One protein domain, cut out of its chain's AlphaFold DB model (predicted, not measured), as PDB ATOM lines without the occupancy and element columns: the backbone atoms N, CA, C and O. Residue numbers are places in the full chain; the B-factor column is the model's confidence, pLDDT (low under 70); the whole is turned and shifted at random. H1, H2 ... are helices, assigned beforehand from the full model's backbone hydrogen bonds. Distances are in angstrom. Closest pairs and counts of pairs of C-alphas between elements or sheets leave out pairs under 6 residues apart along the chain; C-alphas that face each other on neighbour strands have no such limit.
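Overview. This is residues 8 to 96 of the 919 residues of the protein "CCHC-type domain-containing protein" of Bondarzewia mesenterica (UniProt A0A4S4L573). A lone helix, H1, sits at one end of a rod, and a long link joins it to a helical hairpin of H2 and H3, with short H4 near H3. The 89 printed residues include four named helices, H1 to H4 in order, and no named strand: all helix. The whole is only just extended, close to loose, with a radius of gyration of the C-alphas of 18.5 A and spans of 62 by 26 by 20 A.

Arrangement. H1, residues 16 to 26, is apart from H2, residues 38 to 51, H3, residues 56 to 75, and H4, residues 81 to 87. H2 and H3 touch as a hairpin, opposite ways at a shallow tilt of 13 degrees; their closest C-alphas, Met 41 and Ile 69, are 6.4 A apart. H3 and H4 are close but not clearly touching, the closest C-alphas, Thr 70 and Gln 84, 6.5 A apart. Every O i to N i+4 pair is within hydrogen-bond range in H1, H2 and H4, and 15 of 16 in H3.

Along the chain. H1 begins at C-alpha 16 (40.131, 5.675, -23.912); H2 measures 20.0 A and H3 28.0 A; H4 ends at C-alpha 87 (16.040, -16.978, -7.952).

Size, cuts and confidence. The printed part has no cut. The H1 to H2 link is long. Residues 85 to 96 are among 28 under pLDDT 70.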
ATOM      1  N   GLU A   8      40.328  15.403 -23.631       77.25
ATOM      2  CA  GLU A   8      40.644  13.979 -23.683       77.25
ATOM      3  C   GLU A   8      40.158  13.261 -24.955       77.25
ATOM      4  O   GLU A   8      40.485  12.094 -25.145       77.25
ATOM      5  N   TYR A   9      39.394  13.927 -25.830       71.25
ATOM      6  CA  TYR A   9      39.044  13.410 -27.161       71.25
ATOM      7  C   TYR A   9      40.054  13.822 -28.246       71.25
ATOM      8  O   TYR A   9      40.201  13.123 -29.247       71.25
ATOM      9  N   ALA A  10      40.726  14.964 -28.070       70.12
ATOM     10  CA  ALA A  10      41.648  15.536 -29.053       70.12
ATOM     11  C   ALA A  10      43.131  15.266 -28.732       70.12
ATOM     12  O   ALA A  10      43.966  15.269 -29.636       70.12
ATOM     13  N   ASP A  11      43.467  15.035 -27.461       75.44
ATOM     14  CA  ASP A  11      44.826  14.731 -27.011       75.44
ATOM     15  C   ASP A  11      45.184  13.251 -27.245       75.44
ATOM     16  O   ASP A  11      44.741  12.358 -26.523       75.44
ATOM     17  N   ALA A  12      46.040  12.996 -28.238       70.50
ATOM     18  CA  ALA A  12      46.523  11.658 -28.590       70.50
ATOM     19  C   ALA A  12      47.392  10.982 -27.505       70.50
ATOM     20  O   ALA A  12      47.711   9.800 -27.640       70.50
ATOM     21  N   ALA A  13      47.776  11.692 -26.437       78.19
ATOM     22  CA  ALA A  13      48.435  11.110 -25.267       78.19
ATOM     23  C   ALA A  13      47.448  10.579 -24.203       78.19
ATOM     24  O   ALA A  13      47.886  10.005 -23.202       78.19
ATOM     25  N   LYS A  14      46.130  10.756 -24.386       81.56
ATOM     26  CA  LYS A  14      45.091  10.250 -23.471       81.56
ATOM     27  C   LYS A  14      44.599   8.874 -23.887       81.56
ATOM     28  O   LYS A  14      44.439   8.572 -25.067       81.56
ATOM     29  N   THR A  15      44.320   8.030 -22.899       83.69
ATOM     30  CA  THR A  15      43.726   6.716 -23.143       83.69
ATOM     31  C   THR A  15      42.204   6.810 -23.247       83.69
ATOM     32  O   THR A  15      41.569   7.734 -22.735       83.69
ATOM     33  N   TYR A  16      41.588   5.797 -23.858       73.81
ATOM     34  CA  TYR A  16      40.131   5.675 -23.912       73.81
ATOM     35  C   TYR A  16      39.474   5.685 -22.516       73.81
ATOM     36  O   TYR A  16      38.385   6.233 -22.355       73.81
ATOM     37  N   GLU A  17      40.141   5.144 -21.490       77.00
ATOM     38  CA  GLU A  17      39.632   5.161 -20.112       77.00
ATOM     39  C   GLU A  17      39.782   6.541 -19.439       77.00
ATOM     40  O   GLU A  17      38.927   6.904 -18.632       77.00
ATOM     41  N   ASP A  18      40.771   7.367 -19.814       80.69
ATOM     42  CA  ASP A  18      40.841   8.776 -19.375       80.69
ATOM     43  C   ASP A  18      39.642   9.573 -19.910       80.69
ATOM     44  O   ASP A  18      38.947  10.255 -19.153       80.69
ATOM     45  N   PHE A  19      39.349   9.423 -21.204       81.06
ATOM     46  CA  PHE A  19      38.193  10.027 -21.869       81.06
ATOM     47  C   PHE A  19      36.858   9.541 -21.277       81.06
ATOM     48  O   PHE A  19      35.976  10.344 -20.955       81.06
ATOM     49  N   LYS A  20      36.719   8.232 -21.034       73.50
ATOM     50  CA  LYS A  20      35.558   7.631 -20.357       73.50
ATOM     51  C   LYS A  20      35.392   8.166 -18.924       73.50
ATOM     52  O   LYS A  20      34.279   8.467 -18.496       73.50
ATOM     53  N   SER A  21      36.499   8.346 -18.200       76.19
ATOM     54  CA  SER A  21      36.539   8.944 -16.859       76.19
ATOM     55  C   SER A  21      36.136  10.425 -16.870       76.19
ATOM     56  O   SER A  21      35.382  10.858 -15.996       76.19
ATOM     57  N   ALA A  22      36.552  11.197 -17.880       77.38
ATOM     58  CA  ALA A  22      36.106  12.575 -18.083       77.38
ATOM     59  C   ALA A  22      34.583  12.657 -18.315       77.38
ATOM     60  O   ALA A  22      33.901  13.429 -17.638       77.38
ATOM     61  N   ILE A  23      34.019  11.785 -19.161       73.50
ATOM     62  CA  ILE A  23      32.560  11.672 -19.350       73.50
ATOM     63  C   ILE A  23      31.847  11.327 -18.031       73.50
ATOM     64  O   ILE A  23      30.864  11.976 -17.674       73.50
ATOM     65  N   TYR A  24      32.343  10.357 -17.253       68.00
ATOM     66  CA  TYR A  24      31.722   9.998 -15.969       68.00
ATOM     67  C   TYR A  24      31.834  11.078 -14.879       68.00
ATOM     68  O   TYR A  24      31.056  11.042 -13.923       68.00
ATOM     69  N   LYS A  25      32.747  12.052 -15.006       74.06
ATOM     70  CA  LYS A  25      32.771  13.251 -14.147       74.06
ATOM     71  C   LYS A  25      31.680  14.256 -14.527       74.06
ATOM     72  O   LYS A  25      31.098  14.855 -13.627       74.06
ATOM     73  N   LEU A  26      31.378  14.410 -15.821       68.44
ATOM     74  CA  LEU A  26      30.308  15.296 -16.306       68.44
ATOM     75  C   LEU A  26      28.898  14.803 -15.947       68.44
ATOM     76  O   LEU A  26      27.982  15.614 -15.842       68.44
ATOM     77  N   TYR A  27      28.721  13.498 -15.707       62.03
ATOM     78  CA  TYR A  27      27.428  12.900 -15.355       62.03
ATOM     79  C   TYR A  27      27.468  12.152 -14.004       62.03
ATOM     80  O   TYR A  27      27.526  10.914 -13.984       62.03
ATOM     81  N   PRO A  28      27.411  12.865 -12.855       52.69
ATOM     82  CA  PRO A  28      27.451  12.275 -11.513       52.69
ATOM     83  C   PRO A  28      26.301  11.289 -11.240       52.69
ATOM     84  O   PRO A  28      25.216  11.654 -10.795       52.69
ATOM     85  N   GLY A  29      26.556  10.005 -11.493       56.88
ATOM     86  CA  GLY A  29      25.579   8.921 -11.340       56.88
ATOM     87  C   GLY A  29      25.516   7.954 -12.524       56.88
ATOM     88  O   GLY A  29      25.020   6.845 -12.352       56.88
ATOM     89  N   ALA A  30      26.081   8.315 -13.682       57.22
ATOM     90  CA  ALA A  30      26.127   7.486 -14.894       57.22
ATOM     91  C   ALA A  30      27.222   6.392 -14.875       57.22
ATOM     92  O   ALA A  30      27.688   5.949 -15.922       57.22
ATOM     93  N   LYS A  31      27.668   5.967 -13.687       60.94
ATOM     94  CA  LYS A  31      28.738   4.976 -13.516       60.94
ATOM     95  C   LYS A  31      28.272   3.565 -13.900       60.94
ATOM     96  O   LYS A  31      27.127   3.178 -13.680       60.94
ATOM     97  N   GLU A  32      29.215   2.738 -14.353       59.31
ATOM     98  CA  GLU A  32      29.016   1.303 -14.636       59.31
ATOM     99  C   GLU A  32      28.613   0.453 -13.406       59.31
ATOM    100  O   GLU A  32      28.343  -0.740 -13.536       59.31
ATOM    101  N   ASP A  33      28.560   1.028 -12.200       60.09
ATOM    102  CA  ASP A  33      28.074   0.355 -10.990       60.09
ATOM    103  C   ASP A  33      26.544   0.167 -10.945       60.09
ATOM    104  O   ASP A  33      26.083  -0.725 -10.237       60.09
ATOM    105  N   ARG A  34      25.770   0.896 -11.765       62.69
ATOM    106  CA  ARG A  34      24.292   0.827 -11.823       62.69
ATOM    107  C   ARG A  34      23.718   0.136 -13.072       62.69
ATOM    108  O   ARG A  34      22.553   0.337 -13.399       62.69
ATOM    109  N   LYS A  35      24.508  -0.680 -13.781       75.44
ATOM    110  CA  LYS A  35      24.105  -1.303 -15.065       75.44
ATOM    111  C   LYS A  35      22.897  -2.251 -14.968       75.44
ATOM    112  O   LYS A  35      22.135  -2.343 -15.925       75.44
ATOM    113  N   TRP A  36      22.733  -2.942 -13.841       79.62
ATOM    114  CA  TRP A  36      21.583  -3.801 -13.541       79.62
ATOM    115  C   TRP A  36      21.239  -3.730 -12.053       79.62
ATOM    116  O   TRP A  36      22.136  -3.571 -11.222       79.62
ATOM    117  N   SER A  37      19.962  -3.910 -11.715       84.31
ATOM    118  CA  SER A  37      19.473  -4.000 -10.334       84.31
ATOM    119  C   SER A  37      18.844  -5.366 -10.026       84.31
ATOM    120  O   SER A  37      18.495  -6.120 -10.936       84.31
ATOM    121  N   ILE A  38      18.637  -5.672  -8.738       79.81
ATOM    122  CA  ILE A  38      17.854  -6.847  -8.300       79.81
ATOM    123  C   ILE A  38      16.433  -6.785  -8.897       79.81
ATOM    124  O   ILE A  38      15.936  -7.777  -9.421       79.81
ATOM    125  N   ALA A  39      15.832  -5.593  -8.964       79.31
ATOM    126  CA  ALA A  39      14.518  -5.403  -9.573       79.31
ATOM    127  C   ALA A  39      14.485  -5.730 -11.082       79.31
ATOM    128  O   ALA A  39      13.432  -6.105 -11.591       79.31
ATOM    129  N   ASP A  40      15.605  -5.637 -11.812       82.25
ATOM    130  CA  ASP A  40      15.676  -6.076 -13.215       82.25
ATOM    131  C   ASP A  40      15.764  -7.602 -13.347       82.25
ATOM    132  O   ASP A  40      15.196  -8.166 -14.286       82.25
ATOM    133  N   MET A  41      16.400  -8.276 -12.382       85.06
ATOM    134  CA  MET A  41      16.361  -9.735 -12.250       85.06
ATOM    135  C   MET A  41      14.927 -10.204 -11.952       85.06
ATOM    136  O   MET A  41      14.385 -11.008 -12.709       85.06
ATOM    137  N   ASP A  42      14.272  -9.643 -10.933       80.50
ATOM    138  CA  ASP A  42      12.891  -9.989 -10.553       80.50
ATOM    139  C   ASP A  42      11.891  -9.718 -11.687       80.50
ATOM    140  O   ASP A  42      10.982 -10.507 -11.948       80.50
ATOM    141  N   LYS A  43      12.086  -8.626 -12.429       82.69
ATOM    142  CA  LYS A  43      11.314  -8.266 -13.628       82.69
ATOM    143  C   LYS A  43      11.547  -9.231 -14.790       82.69
ATOM    144  O   LYS A  43      10.603  -9.495 -15.537       82.69
ATOM    145  N   LEU A  44      12.749  -9.791 -14.950       84.69
ATOM    146  CA  LEU A  44      13.021 -10.846 -15.932       84.69
ATOM    147  C   LEU A  44      12.348 -12.169 -15.527       84.69
ATOM    148  O   LEU A  44      11.653 -12.763 -16.356       84.69
ATOM    149  N   ILE A  45      12.504 -12.588 -14.265       80.62
ATOM    150  CA  ILE A  45      11.872 -13.791 -13.694       80.62
ATOM    151  C   ILE A  45      10.348 -13.679 -13.819       80.62
ATOM    152  O   ILE A  45       9.710 -14.518 -14.451       80.62
ATOM    153  N   GLY A  46       9.759 -12.598 -13.304       70.56
ATOM    154  CA  GLY A  46       8.319 -12.342 -13.333       70.56
ATOM    155  C   GLY A  46       7.752 -12.211 -14.748       70.56
ATOM    156  O   GLY A  46       6.643 -12.677 -15.009       70.56
ATOM    157  N   LYS A  47       8.513 -11.653 -15.703       77.19
ATOM    158  CA  LYS A  47       8.116 -11.647 -17.121       77.19
ATOM    159  C   LYS A  47       8.072 -13.060 -17.705       77.19
ATOM    160  O   LYS A  47       7.147 -13.361 -18.451       77.19
ATOM    161  N   ARG A  48       9.038 -13.928 -17.386       77.69
ATOM    162  CA  ARG A  48       9.060 -15.313 -17.892       77.69
ATOM    163  C   ARG A  48       8.063 -16.225 -17.184       77.69
ATOM    164  O   ARG A  48       7.391 -16.982 -17.868       77.69
ATOM    165  N   SER A  49       7.860 -16.066 -15.879       70.56
ATOM    166  CA  SER A  49       6.794 -16.741 -15.126       70.56
ATOM    167  C   SER A  49       5.397 -16.461 -15.707       70.56
ATOM    168  O   SER A  49       4.593 -17.380 -15.815       70.56
ATOM    169  N   ARG A  50       5.122 -15.227 -16.160       70.56
ATOM    170  CA  ARG A  50       3.827 -14.848 -16.769       70.56
ATOM    171  C   ARG A  50       3.639 -15.279 -18.227       70.56
ATOM    172  O   ARG A  50       2.505 -15.384 -18.669       70.56
ATOM    173  N   ILE A  51       4.724 -15.450 -18.983       73.12
ATOM    174  CA  ILE A  51       4.686 -15.841 -20.409       73.12
ATOM    175  C   ILE A  51       4.811 -17.367 -20.572       73.12
ATOM    176  O   ILE A  51       4.410 -17.916 -21.595       73.12
ATOM    177  N   GLY A  52       5.378 -18.046 -19.575       62.72
ATOM    178  CA  GLY A  52       5.862 -19.413 -19.699       62.72
ATOM    179  C   GLY A  52       7.180 -19.499 -20.477       62.72
ATOM    180  O   GLY A  52       7.716 -18.513 -21.004       62.72
ATOM    181  N   ILE A  53       7.709 -20.718 -20.551       70.81
ATOM    182  CA  ILE A  53       8.798 -21.092 -21.452       70.81
ATOM    183  C   ILE A  53       8.231 -22.156 -22.390       70.81
ATOM    184  O   ILE A  53       7.999 -23.291 -21.994       70.81
ATOM    185  N   LEU A  54       7.950 -21.752 -23.630       67.31
ATOM    186  CA  LEU A  54       7.255 -22.582 -24.625       67.31
ATOM    187  C   LEU A  54       8.211 -23.198 -25.660       67.31
ATOM    188  O   LEU A  54       7.781 -23.908 -26.562       67.31
ATOM    189  N   SER A  55       9.512 -22.903 -25.565       69.12
ATOM    190  CA  SER A  55      10.530 -23.407 -26.488       69.12
ATOM    191  C   SER A  55      11.918 -23.474 -25.840       69.12
ATOM    192  O   SER A  55      12.259 -22.673 -24.964       69.12
ATOM    193  N   ILE A  56      12.776 -24.374 -26.332       61.38
ATOM    194  CA  ILE A  56      14.194 -24.442 -25.932       61.38
ATOM    195  C   ILE A  56      14.973 -23.165 -26.314       61.38
ATOM    196  O   ILE A  56      15.928 -22.773 -25.636       61.38
ATOM    197  N   GLY A  57      14.518 -22.464 -27.361       67.69
ATOM    198  CA  GLY A  57      15.012 -21.143 -27.748       67.69
ATOM    199  C   GLY A  57      14.687 -20.071 -26.706       67.69
ATOM    200  O   GLY A  57      15.555 -19.262 -26.370       67.69
ATOM    201  N   ASP A  58      13.484 -20.098 -26.128       70.12
ATOM    202  CA  ASP A  58      13.090 -19.217 -25.026       70.12
ATOM    203  C   ASP A  58      13.830 -19.525 -23.734       70.12
ATOM    204  O   ASP A  58      14.278 -18.580 -23.080       70.12
ATOM    205  N   LEU A  59      14.031 -20.806 -23.408       71.62
ATOM    206  CA  LEU A  59      14.853 -21.223 -22.270       71.62
ATOM    207  C   LEU A  59      16.279 -20.679 -22.415       71.62
ATOM    208  O   LEU A  59      16.784 -19.991 -21.532       71.62
ATOM    209  N   SER A  60      16.888 -20.876 -23.585       64.50
ATOM    210  CA  SER A  60      18.233 -20.389 -23.899       64.50
ATOM    211  C   SER A  60      18.323 -18.860 -23.976       64.50
ATOM    212  O   SER A  60      19.381 -18.280 -23.723       64.50
ATOM    213  N   LYS A  61      17.238 -18.165 -24.333       76.38
ATOM    214  CA  LYS A  61      17.157 -16.695 -24.324       76.38
ATOM    215  C   LYS A  61      17.004 -16.156 -22.900       76.38
ATOM    216  O   LYS A  61      17.685 -15.196 -22.556       76.38
ATOM    217  N   TYR A  62      16.181 -16.798 -22.068       82.00
ATOM    218  CA  TYR A  62      16.045 -16.489 -20.645       82.00
ATOM    219  C   TYR A  62      17.355 -16.728 -19.891       82.00
ATOM    220  O   TYR A  62      17.859 -15.800 -19.272       82.00
ATOM    221  N   HIS A  63      17.951 -17.918 -20.009       76.62
ATOM    222  CA  HIS A  63      19.165 -18.306 -19.289       76.62
ATOM    223  C   HIS A  63      20.336 -17.341 -19.553       76.62
ATOM    224  O   HIS A  63      20.965 -16.856 -18.614       76.62
ATOM    225  N   ARG A  64      20.565 -16.954 -20.818       80.88
ATOM    226  CA  ARG A  64      21.581 -15.944 -21.178       80.88
ATOM    227  C   ARG A  64      21.294 -14.564 -20.572       80.88
ATOM    228  O   ARG A  64      22.219 -13.896 -20.127       80.88
ATOM    229  N   GLN A  65      20.033 -14.131 -20.531       81.81
ATOM    230  CA  GLN A  65      19.657 -12.856 -19.905       81.81
ATOM    231  C   GLN A  65      19.784 -12.909 -18.373       81.81
ATOM    232  O   GLN A  65      20.288 -11.964 -17.774       81.81
ATOM    233  N   PHE A  66      19.391 -14.023 -17.754       87.12
ATOM    234  CA  PHE A  66      19.473 -14.254 -16.314       87.12
ATOM    235  C   PHE A  66      20.927 -14.262 -15.831       87.12
ATOM    236  O   PHE A  66      21.257 -13.537 -14.893       87.12
ATOM    237  N   LEU A  67      21.823 -14.991 -16.510       84.00
ATOM    238  CA  LEU A  67      23.256 -14.985 -16.196       84.00
ATOM    239  C   LEU A  67      23.883 -13.595 -16.384       84.00
ATOM    240  O   LEU A  67      24.551 -13.108 -15.478       84.00
ATOM    241  N   ASN A  68      23.603 -12.897 -17.492       85.81
ATOM    242  CA  ASN A  68      24.155 -11.556 -17.736       85.81
ATOM    243  C   ASN A  68      23.790 -10.526 -16.646       85.81
ATOM    244  O   ASN A  68      24.575  -9.610 -16.390       85.81
ATOM    245  N   ILE A  69      22.619 -10.661 -16.015       85.44
ATOM    246  CA  ILE A  69      22.204  -9.830 -14.874       85.44
ATOM    247  C   ILE A  69      22.856 -10.336 -13.580       85.44
ATOM    248  O   ILE A  69      23.516  -9.575 -12.872       85.44
ATOM    249  N   THR A  70      22.702 -11.624 -13.269       84.81
ATOM    250  CA  THR A  70      23.120 -12.192 -11.975       84.81
ATOM    251  C   THR A  70      24.637 -12.214 -11.793       84.81
ATOM    252  O   THR A  70      25.108 -11.840 -10.724       84.81
ATOM    253  N   THR A  71      25.426 -12.515 -12.830       84.81
ATOM    254  CA  THR A  71      26.897 -12.419 -12.780       84.81
ATOM    255  C   THR A  71      27.371 -10.986 -12.514       84.81
ATOM    256  O   THR A  71      28.328 -10.793 -11.764       84.81
ATOM    257  N   PHE A  72      26.686  -9.964 -13.047       87.19
ATOM    258  CA  PHE A  72      26.986  -8.563 -12.725       87.19
ATOM    259  C   PHE A  72      26.652  -8.235 -11.261       87.19
ATOM    260  O   PHE A  72      27.481  -7.651 -10.564       87.19
ATOM    261  N   LEU A  73      25.475  -8.643 -10.771       85.31
ATOM    262  CA  LEU A  73      25.070  -8.413  -9.377       85.31
ATOM    263  C   LEU A  73      26.005  -9.123  -8.380       85.31
ATOM    264  O   LEU A  73      26.373  -8.526  -7.368       85.31
ATOM    265  N   ILE A  74      26.463 -10.339  -8.697       84.50
ATOM    266  CA  ILE A  74      27.457 -11.085  -7.909       84.50
ATOM    267  C   ILE A  74      28.809 -10.362  -7.902       84.50
ATOM    268  O   ILE A  74      29.381 -10.142  -6.834       84.50
ATOM    269  N   ALA A  75      29.293  -9.896  -9.059       84.19
ATOM    270  CA  ALA A  75      30.533  -9.119  -9.146       84.19
ATOM    271  C   ALA A  75      30.478  -7.791  -8.356       84.19
ATOM    272  O   ALA A  75      31.512  -7.294  -7.908       84.19
ATOM    273  N   LYS A  76      29.281  -7.227  -8.145       83.81
ATOM    274  CA  LYS A  76      29.044  -6.039  -7.303       83.81
ATOM    275  C   LYS A  76      28.708  -6.361  -5.837       83.81
ATOM    276  O   LYS A  76      28.524  -5.430  -5.058       83.81
ATOM    277  N   LYS A  77      28.664  -7.643  -5.441       82.50
ATOM    278  CA  LYS A  77      28.221  -8.126  -4.113       82.50
ATOM    279  C   LYS A  77      26.781  -7.717  -3.745       82.50
ATOM    280  O   LYS A  77      26.448  -7.617  -2.570       82.50
ATOM    281  N   CYS A  78      25.931  -7.493  -4.748       79.44
ATOM    282  CA  CYS A  78      24.502  -7.195  -4.588       79.44
ATOM    283  C   CYS A  78      23.614  -8.452  -4.632       79.44
ATOM    284  O   CYS A  78      22.410  -8.349  -4.434       79.44
ATOM    285  N   LEU A  79      24.199  -9.611  -4.940       84.44
ATOM    286  CA  LEU A  79      23.564 -10.926  -4.979       84.44
ATOM    287  C   LEU A  79      24.647 -11.973  -4.680       84.44
ATOM    288  O   LEU A  79      25.792 -11.799  -5.098       84.44
ATOM    289  N   SER A  80      24.318 -13.055  -3.984       81.25
ATOM    290  CA  SER A  80      25.218 -14.194  -3.772       81.25
ATOM    291  C   SER A  80      24.902 -15.368  -4.710       81.25
ATOM    292  O   SER A  80      23.819 -15.462  -5.286       81.25
ATOM    293  N   ILE A  81      25.850 -16.299  -4.858       72.31
ATOM    294  CA  ILE A  81      25.660 -17.513  -5.673       72.31
ATOM    295  C   ILE A  81      24.510 -18.396  -5.124       72.31
ATOM    296  O   ILE A  81      23.689 -18.847  -5.922       72.31
ATOM    297  N   PRO A  82      24.346 -18.605  -3.797       70.00
ATOM    298  CA  PRO A  82      23.173 -19.305  -3.262       70.00
ATOM    299  C   PRO A  82      21.837 -18.605  -3.546       70.00
ATOM    300  O   PRO A  82      20.836 -19.287  -3.758       70.00
ATOM    301  N   GLU A  83      21.799 -17.269  -3.575       72.06
ATOM    302  CA  GLU A  83      20.589 -16.516  -3.936       72.06
ATOM    303  C   GLU A  83      20.295 -16.633  -5.437       72.06
ATOM    304  O   GLU A  83      19.159 -16.918  -5.805       72.06
ATOM    305  N   GLN A  84      21.306 -16.525  -6.308       79.62
ATOM    306  CA  GLN A  84      21.174 -16.788  -7.749       79.62
ATOM    307  C   GLN A  84      20.502 -18.149  -8.023       79.62
ATOM    308  O   GLN A  84      19.602 -18.223  -8.859       79.62
ATOM    309  N   SER A  85      20.874 -19.197  -7.282       69.94
ATOM    310  CA  SER A  85      20.268 -20.534  -7.396       69.94
ATOM    311  C   SER A  85      18.842 -20.644  -6.828       69.94
ATOM    312  O   SER A  85      18.090 -21.510  -7.267       69.94
ATOM    313  N   HIS A  86      18.441 -19.783  -5.886       68.38
ATOM    314  CA  HIS A  86      17.049 -19.693  -5.409       68.38
ATOM    315  C   HIS A  86      16.162 -18.849  -6.336       68.38
ATOM    316  O   HIS A  86      14.972 -19.126  -6.472       68.38
ATOM    317  N   HIS A  87      16.730 -17.824  -6.977       64.88
ATOM    318  CA  HIS A  87      16.040 -16.978  -7.952       64.88
ATOM    319  C   HIS A  87      15.925 -17.630  -9.340       64.88
ATOM    320  O   HIS A  87      15.155 -17.158 -10.181       64.88
ATOM    321  N   PHE A  88      16.639 -18.731  -9.595       63.44
ATOM    322  CA  PHE A  88      16.353 -19.594 -10.735       63.44
ATOM    323  C   PHE A  88      15.101 -20.450 -10.439       63.44
ATOM    324  O   PHE A  88      15.045 -21.113  -9.403       63.44
ATOM    325  N   PRO A  89      14.063 -20.438 -11.301       56.84
ATOM    326  CA  PRO A  89      12.787 -21.085 -11.001       56.84
ATOM    327  C   PRO A  89      12.882 -22.617 -11.090       56.84
ATOM    328  O   PRO A  89      12.692 -23.201 -12.153       56.84
ATOM    329  N   ASN A  90      13.105 -23.264  -9.944       49.28
ATOM    330  CA  ASN A  90      13.248 -24.723  -9.801       49.28
ATOM    331  C   ASN A  90      11.961 -25.548 -10.056       49.28
ATOM    332  O   ASN A  90      11.987 -26.760  -9.890       49.28
ATOM    333  N   ASN A  91      10.853 -24.916 -10.466       49.31
ATOM    334  CA  ASN A  91       9.570 -25.557 -10.791       49.31
ATOM    335  C   ASN A  91       9.078 -25.086 -12.174       49.31
ATOM    336  O   ASN A  91       8.234 -24.193 -12.262       49.31
ATOM    337  N   LEU A  92       9.618 -25.665 -13.253       45.38
ATOM    338  CA  LEU A  92       9.111 -25.452 -14.622       45.38
ATOM    339  C   LEU A  92       8.935 -26.738 -15.447       45.38
ATOM    340  O   LEU A  92       8.162 -26.699 -16.398       45.38
ATOM    341  N   TYR A  93       9.590 -27.842 -15.074       49.62
ATOM    342  CA  TYR A  93       9.428 -29.186 -15.649       49.62
ATOM    343  C   TYR A  93       9.691 -30.229 -14.561       49.62
ATOM    344  O   TYR A  93      10.422 -29.933 -13.609       49.62
ATOM    345  N   ASP A  94       9.148 -31.438 -14.704       48.06
ATOM    346  CA  ASP A  94       9.584 -32.575 -13.888       48.06
ATOM    347  C   ASP A  94      11.027 -32.971 -14.269       48.06
ATOM    348  O   ASP A  94      11.427 -32.899 -15.433       48.06
ATOM    349  N   ILE A  95      11.819 -33.430 -13.299       43.84
ATOM    350  CA  ILE A  95      13.131 -34.041 -13.556       43.84
ATOM    351  C   ILE A  95      12.965 -35.267 -14.467       43.84
ATOM    352  O   ILE A  95      13.826 -35.507 -15.314       43.84
ATOM    353  N   GLN A  96      11.843 -35.986 -14.352       44.62
ATOM    354  CA  GLN A  96      11.506 -37.095 -15.244       44.62
ATOM    355  C   GLN A  96      11.290 -36.621 -16.694       44.62
ATOM    356  O   GLN A  96      11.891 -37.175 -17.607       44.62
TER     357      GLN A  96